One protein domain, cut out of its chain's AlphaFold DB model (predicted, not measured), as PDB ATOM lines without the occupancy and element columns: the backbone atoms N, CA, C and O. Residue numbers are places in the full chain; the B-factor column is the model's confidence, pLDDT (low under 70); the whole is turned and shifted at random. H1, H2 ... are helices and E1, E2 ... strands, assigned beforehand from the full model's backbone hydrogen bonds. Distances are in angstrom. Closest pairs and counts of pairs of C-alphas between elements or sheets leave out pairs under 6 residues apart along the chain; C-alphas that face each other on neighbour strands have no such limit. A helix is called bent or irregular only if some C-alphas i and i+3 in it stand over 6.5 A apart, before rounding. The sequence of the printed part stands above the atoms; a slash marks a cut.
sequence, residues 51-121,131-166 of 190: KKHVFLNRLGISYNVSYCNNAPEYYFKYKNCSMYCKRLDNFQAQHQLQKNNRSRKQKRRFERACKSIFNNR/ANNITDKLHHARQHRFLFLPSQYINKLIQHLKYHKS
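AT A GLANCE: This is residues 51 to 121 and 131 to 166 of the 190 residues of an uncharacterized protein of Rhizophagus irregularis (strain DAOM 181602 / DAOM 197198 / MUCL 43194) (UniProt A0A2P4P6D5). A long, strongly twisted ribbon of four strands has an L of two helices beside it: H3 runs away from H2 at one end of the ribbon, and H4 turns at H3's last residues back to the sheet. Small H1 lies beyond the other end, between E2 and E3. The 107 printed residues run E1 E2 H1 E3 H2 H3 H4 E4; the sheet, order E1 E2 E3 E4, is antiparallel, and the class is mixed, helices and strands. The whole is loose and elongated, radius of gyration of the C-alphas 16.3 A, spans 58 by 31 by 21 A.

IN THESE COORDINATES: Find C-alpha 51 at (0.182, -20.426, -18.310); there E1 begins, residues 51 to 56. E2, residues 61 to 69, covers 25.7 A; H1 is residues 73 to 78; E3, residues 84 to 92, covers 24.4 A. Next come H2, 94 to 97, and H3, 101 to 118, 26.0 A long. H4, 134 to 143, precedes E4, 154 to 157, which ends at C-alpha 157, (-15.453, -16.968, -13.539).

HOW THE PARTS SIT: Look first at hairpin E1 and E2, with N 54 and O 63 at 2.8 A. E2 and E3 have N 66 and O 87 at 3.0 A; E3 and E4, N 86 and O 156 at 2.7 A. H2 and H4 only graze the sheet; H1 is not on it. H2 touches H3, closest C-alphas His 95 and Ser 103, 4.5 A. H3 touches H4 with residues 117 to 118 alone, closest C-alphas Phe 118 and Lys 137, 6.1 A, about perpendicular at 88 degrees. H1, H3 and H4 have every O i to N i+4 pair within hydrogen-bond range; H2 is too short for one.

THE WHOLE: The farthest C-alphas, Asn 101 and Ser 166, are 57.7 A apart. Residues 122 to 130 are not printed; C-alphas 121 and 131 are 12.0 A apart across the cut. Of the links printed whole, none is long. Residues 72 to 76, 121 and 165 to 166 have pLDDT under 70.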
ATOM      1  N   LYS A  51      -0.028 -21.098 -19.595       96.00
ATOM      2  CA  LYS A  51       0.182 -20.426 -18.310       96.00
ATOM      3  C   LYS A  51       0.946 -19.134 -18.529       96.00
ATOM      4  O   LYS A  51       2.055 -19.133 -19.051       96.00
ATOM      5  N   LYS A  52       0.368 -18.030 -18.071       96.31
ATOM      6  CA  LYS A  52       1.025 -16.725 -18.052       96.31
ATOM      7  C   LYS A  52       1.598 -16.461 -16.668       96.31
ATOM      8  O   LYS A  52       0.845 -16.397 -15.701       96.31
ATOM      9  N   HIS A  53       2.900 -16.220 -16.585       97.06
ATOM     10  CA  HIS A  53       3.520 -15.707 -15.368       97.06
ATOM     11  C   HIS A  53       3.268 -14.193 -15.239       97.06
ATOM     12  O   HIS A  53       3.442 -13.436 -16.198       97.06
ATOM     13  N   VAL A  54       2.831 -13.740 -14.064       96.56
ATOM     14  CA  VAL A  54       2.530 -12.333 -13.770       96.56
ATOM     15  C   VAL A  54       3.359 -11.878 -12.580       96.56
ATOM     16  O   VAL A  54       3.301 -12.480 -11.513       96.56
ATOM     17  N   PHE A  55       4.074 -10.763 -12.742       95.75
ATOM     18  CA  PHE A  55       4.806 -10.114 -11.659       95.75
ATOM     19  C   PHE A  55       4.221  -8.738 -11.329       95.75
ATOM     20  O   PHE A  55       4.088  -7.867 -12.191       95.75
ATOM     21  N   LEU A  56       3.880  -8.521 -10.060       94.81
ATOM     22  CA  LEU A  56       3.374  -7.251  -9.549       94.81
ATOM     23  C   LEU A  56       4.500  -6.446  -8.897       94.81
ATOM     24  O   LEU A  56       4.695  -6.488  -7.680       94.81
ATOM     25  N   ASN A  57       5.163  -5.610  -9.700       93.94
ATOM     26  CA  ASN A  57       6.258  -4.722  -9.282       93.94
ATOM     27  C   ASN A  57       5.958  -3.912  -8.008       93.94
ATOM     28  O   ASN A  57       6.831  -3.706  -7.166       93.94
ATOM     29  N   ARG A  58       4.716  -3.440  -7.843       93.44
ATOM     30  CA  ARG A  58       4.320  -2.596  -6.702       93.44
ATOM     31  C   ARG A  58       4.373  -3.335  -5.362       93.44
ATOM     32  O   ARG A  58       4.661  -2.703  -4.346       93.44
ATOM     33  N   LEU A  59       4.035  -4.622  -5.369       94.88
ATOM     34  CA  LEU A  59       3.918  -5.466  -4.179       94.88
ATOM     35  C   LEU A  59       5.090  -6.446  -4.050       94.88
ATOM     36  O   LEU A  59       5.283  -7.006  -2.980       94.88
ATOM     37  N   GLY A  60       5.877  -6.641  -5.112       95.25
ATOM     38  CA  GLY A  60       6.957  -7.623  -5.140       95.25
ATOM     39  C   GLY A  60       6.433  -9.049  -4.977       95.25
ATOM     40  O   GLY A  60       6.961  -9.798  -4.160       95.25
ATOM     41  N   ILE A  61       5.353  -9.385  -5.683       96.00
ATOM     42  CA  ILE A  61       4.748 -10.723  -5.688       96.00
ATOM     43  C   ILE A  61       4.586 -11.210  -7.126       96.00
ATOM     44  O   ILE A  61       4.337 -10.399  -8.021       96.00
ATOM     45  N   SER A  62       4.685 -12.515  -7.334       96.56
ATOM     46  CA  SER A  62       4.374 -13.184  -8.596       96.56
ATOM     47  C   SER A  62       3.315 -14.262  -8.407       96.56
ATOM     48  O   SER A  62       3.082 -14.742  -7.297       96.56
ATOM     49  N   TYR A  63       2.641 -14.595  -9.501       97.38
ATOM     50  CA  TYR A  63       1.708 -15.711  -9.593       97.38
ATOM     51  C   TYR A  63       1.522 -16.114 -11.056       97.38
ATOM     52  O   TYR A  63       1.843 -15.357 -11.977       97.38
ATOM     53  N   ASN A  64       0.966 -17.299 -11.268       97.38
ATOM     54  CA  ASN A  64       0.581 -17.784 -12.580       97.38
ATOM     55  C   ASN A  64      -0.908 -17.542 -12.832       97.38
ATOM     56  O   ASN A  64      -1.736 -17.559 -11.922       97.38
ATOM     57  N   VAL A  65      -1.238 -17.300 -14.098       96.81
ATOM     58  CA  VAL A  65      -2.603 -17.171 -14.593       96.81
ATOM     59  C   VAL A  65      -2.830 -18.203 -15.679       96.81
ATOM     60  O   VAL A  65      -2.085 -18.254 -16.659       96.81
ATOM     61  N   SER A  66      -3.887 -18.985 -15.531       96.44
ATOM     62  CA  SER A  66      -4.319 -19.973 -16.517       96.44
ATOM     63  C   SER A  66      -5.835 -19.951 -16.668       96.44
ATOM     64  O   SER A  66      -6.551 -19.330 -15.873       96.44
ATOM     65  N   TYR A  67      -6.331 -20.596 -17.717       94.75
ATOM     66  CA  TYR A  67      -7.757 -20.833 -17.897       94.75
ATOM     67  C   TYR A  67      -8.069 -22.283 -17.549       94.75
ATOM     68  O   TYR A  67      -7.317 -23.186 -17.905       94.75
ATOM     69  N   CYS A  68      -9.165 -22.497 -16.827       90.88
ATOM     70  CA  CYS A  68      -9.658 -23.810 -16.427       90.88
ATOM     71  C   CYS A  68     -11.133 -23.931 -16.809       90.88
ATOM     72  O   CYS A  68     -11.848 -22.926 -16.870       90.88
ATOM     73  N   ASN A  69     -11.599 -25.156 -17.025       87.88
ATOM     74  CA  ASN A  69     -13.025 -25.431 -17.117       87.88
ATOM     75  C   ASN A  69     -13.685 -25.139 -15.763       87.88
ATOM     76  O   ASN A  69     -13.107 -25.364 -14.697       87.88
ATOM     77  N   ASN A  70     -14.890 -24.587 -15.802       82.12
ATOM     78  CA  ASN A  70     -15.729 -24.506 -14.620       82.12
ATOM     79  C   ASN A  70     -16.386 -25.877 -14.417       82.12
ATOM     80  O   ASN A  70     -16.894 -26.456 -15.377       82.12
ATOM     81  N   ALA A  71     -16.361 -26.413 -13.197       73.31
ATOM     82  CA  ALA A  71     -16.951 -27.725 -12.957       73.31
ATOM     83  C   ALA A  71     -18.479 -27.657 -13.173       73.31
ATOM     84  O   ALA A  71     -19.123 -26.751 -12.633       73.31
ATOM     85  N   PRO A  72     -19.072 -28.591 -13.942       65.38
ATOM     86  CA  PRO A  72     -20.498 -28.560 -14.276       65.38
ATOM     87  C   PRO A  72     -21.399 -28.665 -13.038       65.38
ATOM     88  O   PRO A  72     -22.507 -28.142 -13.036       65.38
ATOM     89  N   GLU A  73     -20.901 -29.227 -11.937       68.25
ATOM     90  CA  GLU A  73     -21.572 -29.245 -10.630       68.25
ATOM     91  C   GLU A  73     -21.973 -27.839 -10.133       68.25
ATOM     92  O   GLU A  73     -23.016 -27.669  -9.496       68.25
ATOM     93  N   TYR A  74     -21.196 -26.798 -10.470       68.06
ATOM     94  CA  TYR A  74     -21.506 -25.416 -10.082       68.06
ATOM     95  C   TYR A  74     -22.745 -24.862 -10.789       68.06
ATOM     96  O   TYR A  74     -23.368 -23.930 -10.270       68.06
ATOM     97  N   TYR A  75     -23.117 -25.415 -11.946       68.06
ATOM     98  CA  TYR A  75     -24.352 -25.042 -12.624       68.06
ATOM     99  C   TYR A  75     -25.562 -25.411 -11.768       68.06
ATOM    100  O   TYR A  75     -26.375 -24.542 -11.460       68.06
ATOM    101  N   PHE A  76     -25.640 -26.663 -11.317       67.75
ATOM    102  CA  PHE A  76     -26.774 -27.152 -10.535       67.75
ATOM    103  C   PHE A  76     -26.832 -26.508  -9.147       67.75
ATOM    104  O   PHE A  76     -27.905 -26.121  -8.692       67.75
ATOM    105  N   LYS A  77     -25.676 -26.317  -8.501       75.06
ATOM    106  CA  LYS A  77     -25.617 -25.778  -7.136       75.06
ATOM    107  C   LYS A  77     -25.819 -24.262  -7.052       75.06
ATOM    108  O   LYS A  77     -26.398 -23.778  -6.085       75.06
ATOM    109  N   TYR A  78     -25.332 -23.501  -8.037       73.69
ATOM    110  CA  TYR A  78     -25.277 -22.032  -7.961       73.69
ATOM    111  C   TYR A  78     -25.880 -21.317  -9.178       73.69
ATOM    112  O   TYR A  78     -25.672 -20.114  -9.340       73.69
ATOM    113  N   LYS A  79     -26.583 -22.039 -10.066       74.94
ATOM    114  CA  LYS A  79     -27.126 -21.519 -11.340       74.94
ATOM    115  C   LYS A  79     -26.066 -20.807 -12.194       74.94
ATOM    116  O   LYS A  79     -26.353 -19.859 -12.927       74.94
ATOM    117  N   ASN A  80     -24.816 -21.254 -12.093       78.75
ATOM    118  CA  ASN A  80     -23.688 -20.636 -12.773       78.75
ATOM    119  C   ASN A  80     -23.358 -21.371 -14.075       78.75
ATOM    120  O   ASN A  80     -22.794 -22.462 -14.056       78.75
ATOM    121  N   CYS A  81     -23.658 -20.737 -15.208       81.56
ATOM    122  CA  CYS A  81     -23.431 -21.320 -16.530       81.56
ATOM    123  C   CYS A  81     -22.063 -20.988 -17.139       81.56
ATOM    124  O   CYS A  81     -21.857 -21.315 -18.305       81.56
ATOM    125  N   SER A  82     -21.161 -20.286 -16.441       86.38
ATOM    126  CA  SER A  82     -19.856 -19.935 -17.016       86.38
ATOM    127  C   SER A  82     -19.081 -21.192 -17.407       86.38
ATOM    128  O   SER A  82     -18.934 -22.089 -16.583       86.38
ATOM    129  N   MET A  83     -18.566 -21.243 -18.637       87.44
ATOM    130  CA  MET A  83     -17.814 -22.400 -19.150       87.44
ATOM    131  C   MET A  83     -16.398 -22.463 -18.590       87.44
ATOM    132  O   MET A  83     -15.896 -23.526 -18.236       87.44
ATOM    133  N   TYR A  84     -15.755 -21.302 -18.497       90.31
ATOM    134  CA  TYR A  84     -14.363 -21.186 -18.092       90.31
ATOM    135  C   TYR A  84     -14.213 -20.282 -16.877       90.31
ATOM    136  O   TYR A  84     -14.993 -19.352 -16.634       90.31
ATOM    137  N   CYS A  85     -13.137 -20.518 -16.140       91.94
ATOM    138  CA  CYS A  85     -12.640 -19.625 -15.116       91.94
ATOM    139  C   CYS A  85     -11.166 -19.302 -15.369       91.94
ATOM    140  O   CYS A  85     -10.412 -20.079 -15.948       91.94
ATOM    141  N   LYS A  86     -10.761 -18.113 -14.942       93.94
ATOM    142  CA  LYS A  86      -9.373 -17.694 -14.851       93.94
ATOM    143  C   LYS A  86      -8.856 -18.093 -13.477       93.94
ATOM    144  O   LYS A  86      -9.340 -17.565 -12.474       93.94
ATOM    145  N   ARG A  87      -7.889 -18.998 -13.438       95.56
ATOM    146  CA  ARG A  87      -7.226 -19.446 -12.219       95.56
ATOM    147  C   ARG A  87      -5.987 -18.598 -11.967       95.56
ATOM    148  O   ARG A  87      -5.210 -18.348 -12.884       95.56
ATOM    149  N   LEU A  88      -5.844 -18.132 -10.732       96.06
ATOM    150  CA  LEU A  88      -4.651 -17.471 -10.216       96.06
ATOM    151  C   LEU A  88      -4.043 -18.408  -9.173       96.06
ATOM    152  O   LEU A  88      -4.732 -18.739  -8.205       96.06
ATOM    153  N   ASP A  89      -2.804 -18.844  -9.364       96.12
ATOM    154  CA  ASP A  89      -2.128 -19.796  -8.474       96.12
ATOM    155  C   ASP A  89      -0.603 -19.610  -8.462       96.12
ATOM    156  O   ASP A  89      -0.080 -18.657  -9.039       96.12
ATOM    157  N   ASN A  90       0.110 -20.500  -7.762       95.81
ATOM    158  CA  ASN A  90       1.568 -20.458  -7.616       95.81
ATOM    159  C   ASN A  90       2.066 -19.101  -7.086       95.81
ATOM    160  O   ASN A  90       2.932 -18.452  -7.677       95.81
ATOM    161  N   PHE A  91       1.453 -18.634  -5.998       96.31
ATOM    162  CA  PHE A  91       1.817 -17.368  -5.378       96.31
ATOM    163  C   PHE A  91       3.240 -17.416  -4.819       96.31
ATOM    164  O   PHE A  91       3.592 -18.315  -4.056       96.31
ATOM    165  N   GLN A  92       4.030 -16.394  -5.135       95.06
ATOM    166  CA  GLN A  92       5.382 -16.228  -4.623       95.06
ATOM    167  C   GLN A  92       5.606 -14.790  -4.157       95.06
ATOM    168  O   GLN A  92       5.398 -13.821  -4.889       95.06
ATOM    169  N   ALA A  93       6.085 -14.643  -2.925       93.31
ATOM    170  CA  ALA A  93       6.390 -13.352  -2.329       93.31
ATOM    171  C   ALA A  93       7.874 -13.000  -2.519       93.31
ATOM    172  O   ALA A  93       8.668 -13.079  -1.589       93.31
ATOM    173  N   GLN A  94       8.261 -12.586  -3.729       89.75
ATOM    174  CA  GLN A  94       9.663 -12.282  -4.064       89.75
ATOM    175  C   GLN A  94      10.315 -11.242  -3.137       89.75
ATOM    176  O   GLN A  94      11.512 -11.313  -2.861       89.75
ATOM    177  N   HIS A  95       9.533 -10.300  -2.604       85.62
ATOM    178  CA  HIS A  95      10.012  -9.324  -1.621       85.62
ATOM    179  C   HIS A  95      10.515  -9.948  -0.303       85.62
ATOM    180  O   HIS A  95      11.154  -9.248   0.479       85.62
ATOM    181  N   GLN A  96      10.218 -11.223  -0.038       85.00
ATOM    182  CA  GLN A  96      10.734 -11.971   1.113       85.00
ATOM    183  C   GLN A  96      12.118 -12.578   0.843       85.00
ATOM    184  O   GLN A  96      12.882 -12.768   1.783       85.00
ATOM    185  N   LEU A  97      12.455 -12.840  -0.425       84.94
ATOM    186  CA  LEU A  97      13.716 -13.475  -0.823       84.94
ATOM    187  C   LEU A  97      14.888 -12.485  -0.823       84.94
ATOM    188  O   LEU A  97      16.012 -12.836  -0.488       84.94
ATOM    189  N   GLN A  98      14.630 -11.227  -1.191       84.31
ATOM    190  CA  GLN A  98      15.661 -10.193  -1.307       84.31
ATOM    191  C   GLN A  98      15.595  -9.206  -0.140       84.31
ATOM    192  O   GLN A  98      14.514  -8.753   0.237       84.31
ATOM    193  N   LYS A  99      16.747  -8.783   0.391       85.19
ATOM    194  CA  LYS A  99      16.848  -7.821   1.509       85.19
ATOM    195  C   LYS A  99      17.378  -6.454   1.053       85.19
ATOM    196  O   LYS A  99      18.387  -5.976   1.553       85.19
ATOM    197  N   ASN A 100      16.701  -5.806   0.103       92.56
ATOM    198  CA  ASN A 100      17.071  -4.471  -0.384       92.56
ATOM    199  C   ASN A 100      16.003  -3.411  -0.040       92.56
ATOM    200  O   ASN A 100      14.884  -3.708   0.382       92.56
ATOM    201  N   ASN A 101      16.327  -2.129  -0.221       92.00
ATOM    202  CA  ASN A 101      15.395  -1.038   0.102       92.00
ATOM    203  C   ASN A 101      14.082  -1.110  -0.698       92.00
ATOM    204  O   ASN A 101      13.022  -0.714  -0.199       92.00
ATOM    205  N   ARG A 102      14.124  -1.642  -1.927       92.62
ATOM    206  CA  ARG A 102      12.934  -1.860  -2.761       92.62
ATOM    207  C   ARG A 102      12.043  -2.952  -2.168       92.62
ATOM    208  O   ARG A 102      10.845  -2.711  -2.016       92.62
ATOM    209  N   SER A 103      12.608  -4.092  -1.778       93.81
ATOM    210  CA  SER A 103      11.871  -5.220  -1.207       93.81
ATOM    211  C   SER A 103      11.245  -4.857   0.138       93.81
ATOM    212  O   SER A 103      10.079  -5.164   0.369       93.81
ATOM    213  N   ARG A 104      11.928  -4.057   0.971       93.69
ATOM    214  CA  ARG A 104      11.345  -3.487   2.204       93.69
ATOM    215  C   ARG A 104      10.098  -2.645   1.915       93.69
ATOM    216  O   ARG A 104       9.085  -2.770   2.605       93.69
ATOM    217  N   LYS A 105      10.140  -1.788   0.886       95.75
ATOM    218  CA  LYS A 105       8.982  -0.969   0.470       95.75
ATOM    219  C   LYS A 105       7.853  -1.833  -0.101       95.75
ATOM    220  O   LYS A 105       6.690  -1.569   0.199       95.75
ATOM    221  N   GLN A 106       8.183  -2.848  -0.897       96.50
ATOM    222  CA  GLN A 106       7.225  -3.812  -1.448       96.50
ATOM    223  C   GLN A 106       6.537  -4.614  -0.336       96.50
ATOM    224  O   GLN A 106       5.309  -4.617  -0.287       96.50
ATOM    225  N   LYS A 107       7.306  -5.154   0.619       96.06
ATOM    226  CA  LYS A 107       6.812  -5.849   1.816       96.06
ATOM    227  C   LYS A 107       5.809  -4.995   2.588       96.06
ATOM    228  O   LYS A 107       4.670  -5.410   2.771       96.06
ATOM    229  N   ARG A 108       6.167  -3.748   2.924       96.06
ATOM    230  CA  ARG A 108       5.249  -2.812   3.605       96.06
ATOM    231  C   ARG A 108       3.956  -2.578   2.816       96.06
ATOM    232  O   ARG A 108       2.883  -2.462   3.399       96.06
ATOM    233  N   ARG A 109       4.032  -2.471   1.483       96.44
ATOM    234  CA  ARG A 109       2.842  -2.294   0.626       96.44
ATOM    235  C   ARG A 109       1.982  -3.555   0.579       96.44
ATOM    236  O   ARG A 109       0.760  -3.427   0.578       96.44
ATOM    237  N   PHE A 110       2.605  -4.729   0.547       96.31
ATOM    238  CA  PHE A 110       1.922  -6.016   0.598       96.31
ATOM    239  C   PHE A 110       1.214  -6.217   1.942       96.31
ATOM    240  O   PHE A 110       0.013  -6.451   1.955       96.31
ATOM    241  N   GLU A 111       1.893  -5.983   3.064       94.88
ATOM    242  CA  GLU A 111       1.297  -6.047   4.406       94.88
ATOM    243  C   GLU A 111       0.115  -5.084   4.560       94.88
ATOM    244  O   GLU A 111      -0.923  -5.452   5.108       94.88
ATOM    245  N   ARG A 112       0.230  -3.859   4.029       94.50
ATOM    246  CA  ARG A 112      -0.895  -2.911   3.985       94.50
ATOM    247  C   ARG A 112      -2.062  -3.450   3.161       94.50
ATOM    248  O   ARG A 112      -3.203  -3.278   3.574       94.50
ATOM    249  N   ALA A 113      -1.801  -4.100   2.024       93.94
ATOM    250  CA  ALA A 113      -2.847  -4.732   1.223       93.94
ATOM    251  C   ALA A 113      -3.525  -5.881   1.989       93.94
ATOM    252  O   ALA A 113      -4.751  -5.914   2.028       93.94
ATOM    253  N   CYS A 114      -2.753  -6.741   2.664       93.12
ATOM    254  CA  CYS A 114      -3.281  -7.791   3.539       93.12
ATOM    255  C   CYS A 114      -4.186  -7.208   4.628       93.12
ATOM    256  O   CYS A 114      -5.349  -7.587   4.716       93.12
ATOM    257  N   LYS A 115      -3.697  -6.225   5.401       91.25
ATOM    258  CA  LYS A 115      -4.493  -5.544   6.441       91.25
ATOM    259  C   LYS A 115      -5.780  -4.960   5.868       91.25
ATOM    260  O   LYS A 115      -6.846  -5.129   6.435       91.25
ATOM    261  N   SER A 116      -5.688  -4.312   4.713       90.44
ATOM    262  CA  SER A 116      -6.835  -3.707   4.044       90.44
ATOM    263  C   SER A 116      -7.884  -4.741   3.614       90.44
ATOM    264  O   SER A 116      -9.069  -4.440   3.598       90.44
ATOM    265  N   ILE A 117      -7.478  -5.958   3.256       90.62
ATOM    266  CA  ILE A 117      -8.394  -7.020   2.813       90.62
ATOM    267  C   ILE A 117      -8.988  -7.782   3.999       90.62
ATOM    268  O   ILE A 117     -10.170  -8.113   3.970       90.62
ATOM    269  N   PHE A 118      -8.190  -8.039   5.035       90.81
ATOM    270  CA  PHE A 118      -8.596  -8.863   6.174       90.81
ATOM    271  C   PHE A 118      -9.266  -8.071   7.300       90.81
ATOM    272  O   PHE A 118     -10.073  -8.637   8.025       90.81
ATOM    273  N   ASN A 119      -8.998  -6.768   7.418       85.38
ATOM    274  CA  ASN A 119      -9.517  -5.944   8.515       85.38
ATOM    275  C   ASN A 119     -10.680  -5.032   8.090       85.38
ATOM    276  O   ASN A 119     -10.968  -4.075   8.798       85.38
ATOM    277  N   ASN A 120     -11.332  -5.320   6.956       71.75
ATOM    278  CA  ASN A 120     -12.470  -4.579   6.390       71.75
ATOM    279  C   ASN A 120     -12.199  -3.087   6.097       71.75
ATOM    280  O   ASN A 120     -12.092  -2.248   6.985       71.75
ATOM    281  N   ARG A 121     -12.164  -2.702   4.812       65.44
ATOM    282  CA  ARG A 121     -11.934  -1.295   4.403       65.44
ATOM    283  C   ARG A 121     -13.107  -0.355   4.654       65.44
ATOM    284  O   ARG A 121     -12.948   0.841   4.437       65.44
ATOM    285  N   ALA A 131     -11.111 -10.850   9.557       84.50
ATOM    286  CA  ALA A 131     -10.705 -12.222   9.309       84.50
ATOM    287  C   ALA A 131      -9.537 -12.612  10.229       84.50
ATOM    288  O   ALA A 131      -8.366 -12.355   9.923       84.50
ATOM    289  N   ASN A 132      -9.858 -13.242  11.358       83.56
ATOM    290  CA  ASN A 132      -8.872 -13.625  12.370       83.56
ATOM    291  C   ASN A 132      -8.267 -15.006  12.080       83.56
ATOM    292  O   ASN A 132      -7.040 -15.168  12.090       83.56
ATOM    293  N   ASN A 133      -9.113 -15.983  11.749       91.62
ATOM    294  CA  ASN A 133      -8.703 -17.345  11.414       91.62
ATOM    295  C   ASN A 133      -8.203 -17.443   9.947       91.62
ATOM    296  O   ASN A 133      -8.319 -16.514   9.140       91.62
ATOM    297  N   ILE A 134      -7.608 -18.579   9.582       92.00
ATOM    298  CA  ILE A 134      -7.112 -18.801   8.214       92.00
ATOM    299  C   ILE A 134      -8.248 -18.984   7.197       92.00
ATOM    300  O   ILE A 134      -8.119 -18.574   6.044       92.00
ATOM    301  N   THR A 135      -9.369 -19.568   7.619       92.88
ATOM    302  CA  THR A 135     -10.537 -19.871   6.783       92.88
ATOM    303  C   THR A 135     -11.246 -18.607   6.308       92.88
ATOM    304  O   THR A 135     -11.515 -18.465   5.114       92.88
ATOM    305  N   ASP A 136     -11.448 -17.644   7.198       91.19
ATOM    306  CA  ASP A 136     -12.022 -16.333   6.911       91.19
ATOM    307  C   ASP A 136     -11.052 -15.546   6.036       91.19
ATOM    308  O   ASP A 136     -11.464 -14.962   5.035       91.19
ATOM    309  N   LYS A 137      -9.739 -15.603   6.311       92.81
ATOM    310  CA  LYS A 137      -8.738 -14.963   5.438       92.81
ATOM    311  C   LYS A 137      -8.813 -15.519   4.023       92.81
ATOM    312  O   LYS A 137      -8.811 -14.743   3.071       92.81
ATOM    313  N   LEU A 138      -8.936 -16.838   3.867       93.81
ATOM    314  CA  LEU A 138      -9.137 -17.480   2.566       93.81
ATOM    315  C   LEU A 138     -10.461 -17.059   1.914       93.81
ATOM    316  O   LEU A 138     -10.489 -16.830   0.702       93.81
ATOM    317  N   HIS A 139     -11.541 -16.925   2.684       90.31
ATOM    318  CA  HIS A 139     -12.822 -16.434   2.180       90.31
ATOM    319  C   HIS A 139     -12.703 -14.991   1.664       90.31
ATOM    320  O   HIS A 139     -12.948 -14.742   0.482       90.31
ATOM    321  N   HIS A 140     -12.234 -14.059   2.497       90.62
ATOM    322  CA  HIS A 140     -12.006 -12.654   2.136       90.62
ATOM    323  C   HIS A 140     -11.068 -12.518   0.934       90.62
ATOM    324  O   HIS A 140     -11.325 -11.758  -0.004       90.62
ATOM    325  N   ALA A 141      -9.989 -13.296   0.923       92.88
ATOM    326  CA  ALA A 141      -9.040 -13.329  -0.173       92.88
ATOM    327  C   ALA A 141      -9.693 -13.757  -1.496       92.88
ATOM    328  O   ALA A 141      -9.416 -13.148  -2.530       92.88
ATOM    329  N   ARG A 142     -10.600 -14.744  -1.487       91.56
ATOM    330  CA  ARG A 142     -11.369 -15.140  -2.681       91.56
ATOM    331  C   ARG A 142     -12.304 -14.026  -3.149       91.56
ATOM    332  O   ARG A 142     -12.294 -13.721  -4.342       91.56
ATOM    333  N   GLN A 143     -13.027 -13.376  -2.233       88.94
ATOM    334  CA  GLN A 143     -13.916 -12.250  -2.558       88.94
ATOM    335  C   GLN A 143     -13.151 -11.111  -3.250       88.94
ATOM    336  O   GLN A 143     -13.552 -10.614  -4.305       88.94
ATOM    337  N   HIS A 144     -11.983 -10.756  -2.710       90.50
ATOM    338  CA  HIS A 144     -11.136  -9.685  -3.240       90.50
ATOM    339  C   HIS A 144     -10.135 -10.134  -4.317       90.50
ATOM    340  O   HIS A 144      -9.364  -9.307  -4.807       90.50
ATOM    341  N   ARG A 145     -10.147 -11.413  -4.715       92.75
ATOM    342  CA  ARG A 145      -9.228 -12.005  -5.707       92.75
ATOM    343  C   ARG A 145      -7.750 -11.765  -5.373       92.75
ATOM    344  O   ARG A 145      -6.952 -11.412  -6.239       92.75
ATOM    345  N   PHE A 146      -7.402 -11.932  -4.105       94.56
ATOM    346  CA  PHE A 146      -6.091 -11.622  -3.557       94.56
ATOM    347  C   PHE A 146      -5.350 -12.881  -3.118       94.56
ATOM    348  O   PHE A 146      -5.862 -13.662  -2.323       94.56
ATOM    349  N   LEU A 147      -4.131 -13.069  -3.617       95.69
ATOM    350  CA  LEU A 147      -3.269 -14.176  -3.219       95.69
ATOM    351  C   LEU A 147      -2.338 -13.748  -2.086       95.69
ATOM    352  O   LEU A 147      -1.708 -12.691  -2.168       95.69
ATOM    353  N   PHE A 148      -2.245 -14.582  -1.051       95.31
ATOM    354  CA  PHE A 148      -1.355 -14.346   0.087       95.31
ATOM    355  C   PHE A 148      -0.649 -15.601   0.617       95.31
ATOM    356  O   PHE A 148       0.304 -15.459   1.383       95.31
ATOM    357  N   LEU A 149      -1.069 -16.805   0.206       94.56
ATOM    358  CA  LEU A 149      -0.417 -18.073   0.557       94.56
ATOM    359  C   LEU A 149       0.074 -18.804  -0.698       94.56
ATOM    360  O   LEU A 149      -0.645 -18.803  -1.698       94.56
ATOM    361  N   PRO A 150       1.224 -19.502  -0.644       92.00
ATOM    362  CA  PRO A 150       1.726 -20.289  -1.774       92.00
ATOM    363  C   PRO A 150       0.779 -21.408  -2.228       92.00
ATOM    364  O   PRO A 150       0.625 -21.641  -3.422       92.00
ATOM    365  N   SER A 151       0.099 -22.066  -1.281       90.88
ATOM    366  CA  SER A 151      -0.858 -23.152  -1.547       90.88
ATOM    367  C   SER A 151      -2.233 -22.666  -2.022       90.88
ATOM    368  O   SER A 151      -3.090 -23.471  -2.391       90.88
ATOM    369  N   GLN A 152      -2.475 -21.353  -2.016       94.56
ATOM    370  CA  GLN A 152      -3.759 -20.784  -2.399       94.56
ATOM    371  C   GLN A 152      -3.904 -20.714  -3.920       94.56
ATOM    372  O   GLN A 152      -2.986 -20.341  -4.649       94.56
ATOM    373  N   TYR A 153      -5.125 -20.967  -4.382       95.06
ATOM    374  CA  TYR A 153      -5.562 -20.610  -5.722       95.06
ATOM    375  C   TYR A 153      -6.914 -19.895  -5.678       95.06
ATOM    376  O   TYR A 153      -7.698 -20.047  -4.733       95.06
ATOM    377  N   ILE A 154      -7.190 -19.102  -6.710       94.50
ATOM    378  CA  ILE A 154      -8.458 -18.390  -6.874       94.50
ATOM    379  C   ILE A 154      -8.965 -18.602  -8.291       94.50
ATOM    380  O   ILE A 154      -8.276 -18.272  -9.253       94.50
ATOM    381  N   ASN A 155     -10.203 -19.074  -8.407       92.88
ATOM    382  CA  ASN A 155     -10.900 -19.189  -9.680       92.88
ATOM    383  C   ASN A 155     -11.849 -17.999  -9.849       92.88
ATOM    384  O   ASN A 155     -12.799 -17.828  -9.086       92.88
ATOM    385  N   LYS A 156     -11.600 -17.167 -10.862       90.44
ATOM    386  CA  LYS A 156     -12.495 -16.084 -11.280       90.44
ATOM    387  C   LYS A 156     -13.268 -16.518 -12.519       90.44
ATOM    388  O   LYS A 156     -12.678 -16.717 -13.574       90.44
ATOM    389  N   LEU A 157     -14.586 -16.590 -12.420       91.06
ATOM    390  CA  LEU A 157     -15.453 -16.968 -13.539       91.06
ATOM    391  C   LEU A 157     -15.383 -15.970 -14.700       91.06
ATOM    392  O   LEU A 157     -15.260 -14.757 -14.493       91.06
ATOM    393  N   ILE A 158     -15.507 -16.492 -15.919       90.31
ATOM    394  CA  ILE A 158     -15.668 -15.696 -17.136       90.31
ATOM    395  C   ILE A 158     -17.166 -15.586 -17.421       90.31
ATOM    396  O   ILE A 158     -17.794 -16.516 -17.916       90.31
ATOM    397  N   GLN A 159     -17.757 -14.456 -17.036       86.69
ATOM    398  CA  GLN A 159     -19.213 -14.298 -16.983       86.69
ATOM    399  C   GLN A 159     -19.884 -14.259 -18.359       86.69
ATOM    400  O   GLN A 159     -21.034 -14.665 -18.471       86.69
ATOM    401  N   HIS A 160     -19.197 -13.788 -19.401       84.56
ATOM    402  CA  HIS A 160     -19.773 -13.647 -20.743       84.56
ATOM    403  C   HIS A 160     -19.676 -14.910 -21.604       84.56
ATOM    404  O   HIS A 160     -20.318 -14.966 -22.647       84.56
ATOM    405  N   LEU A 161     -18.910 -15.922 -21.183       87.69
ATOM    406  CA  LEU A 161     -18.842 -17.220 -21.859       87.69
ATOM    407  C   LEU A 161     -19.622 -18.253 -21.063       87.69
ATOM    408  O   LEU A 161     -19.131 -18.776 -20.060       87.69
ATOM    409  N   LYS A 162     -20.849 -18.519 -21.507       86.62
ATOM    410  CA  LYS A 162     -21.787 -19.406 -20.828       86.62
ATOM    411  C   LYS A 162     -22.185 -20.577 -21.712       86.62
ATOM    412  O   LYS A 162     -22.298 -20.432 -22.925       86.62
ATOM    413  N   TYR A 163     -22.460 -21.708 -21.077       79.94
ATOM    414  CA  TYR A 163     -23.139 -22.817 -21.727       79.94
ATOM    415  C   TYR A 163     -24.534 -22.387 -22.193       79.94
ATOM    416  O   TYR A 163     -25.236 -21.634 -21.509       79.94
ATOM    417  N   HIS A 164     -24.941 -22.900 -23.351       76.00
ATOM    418  CA  HIS A 164     -26.302 -22.740 -23.841       76.00
ATOM    419  C   HIS A 164     -27.268 -23.567 -22.982       76.00
ATOM    420  O   HIS A 164     -27.009 -24.744 -22.738       76.00
ATOM    421  N   LYS A 165     -28.391 -22.974 -22.552       69.19
ATOM    422  CA  LYS A 165     -29.329 -23.600 -21.599       69.19
ATOM    423  C   LYS A 165     -29.850 -24.968 -22.065       69.19
ATOM    424  O   LYS A 165     -30.006 -25.848 -21.235       69.19
ATOM    425  N   SER A 166     -30.051 -25.168 -23.371       63.50
ATOM    426  CA  SER A 166     -30.562 -26.439 -23.919       63.50
ATOM    427  C   SER A 166     -29.541 -27.583 -23.984       63.50
ATOM    428  O   SER A 166     -29.922 -28.706 -24.286       63.50
TER     429      SER A 166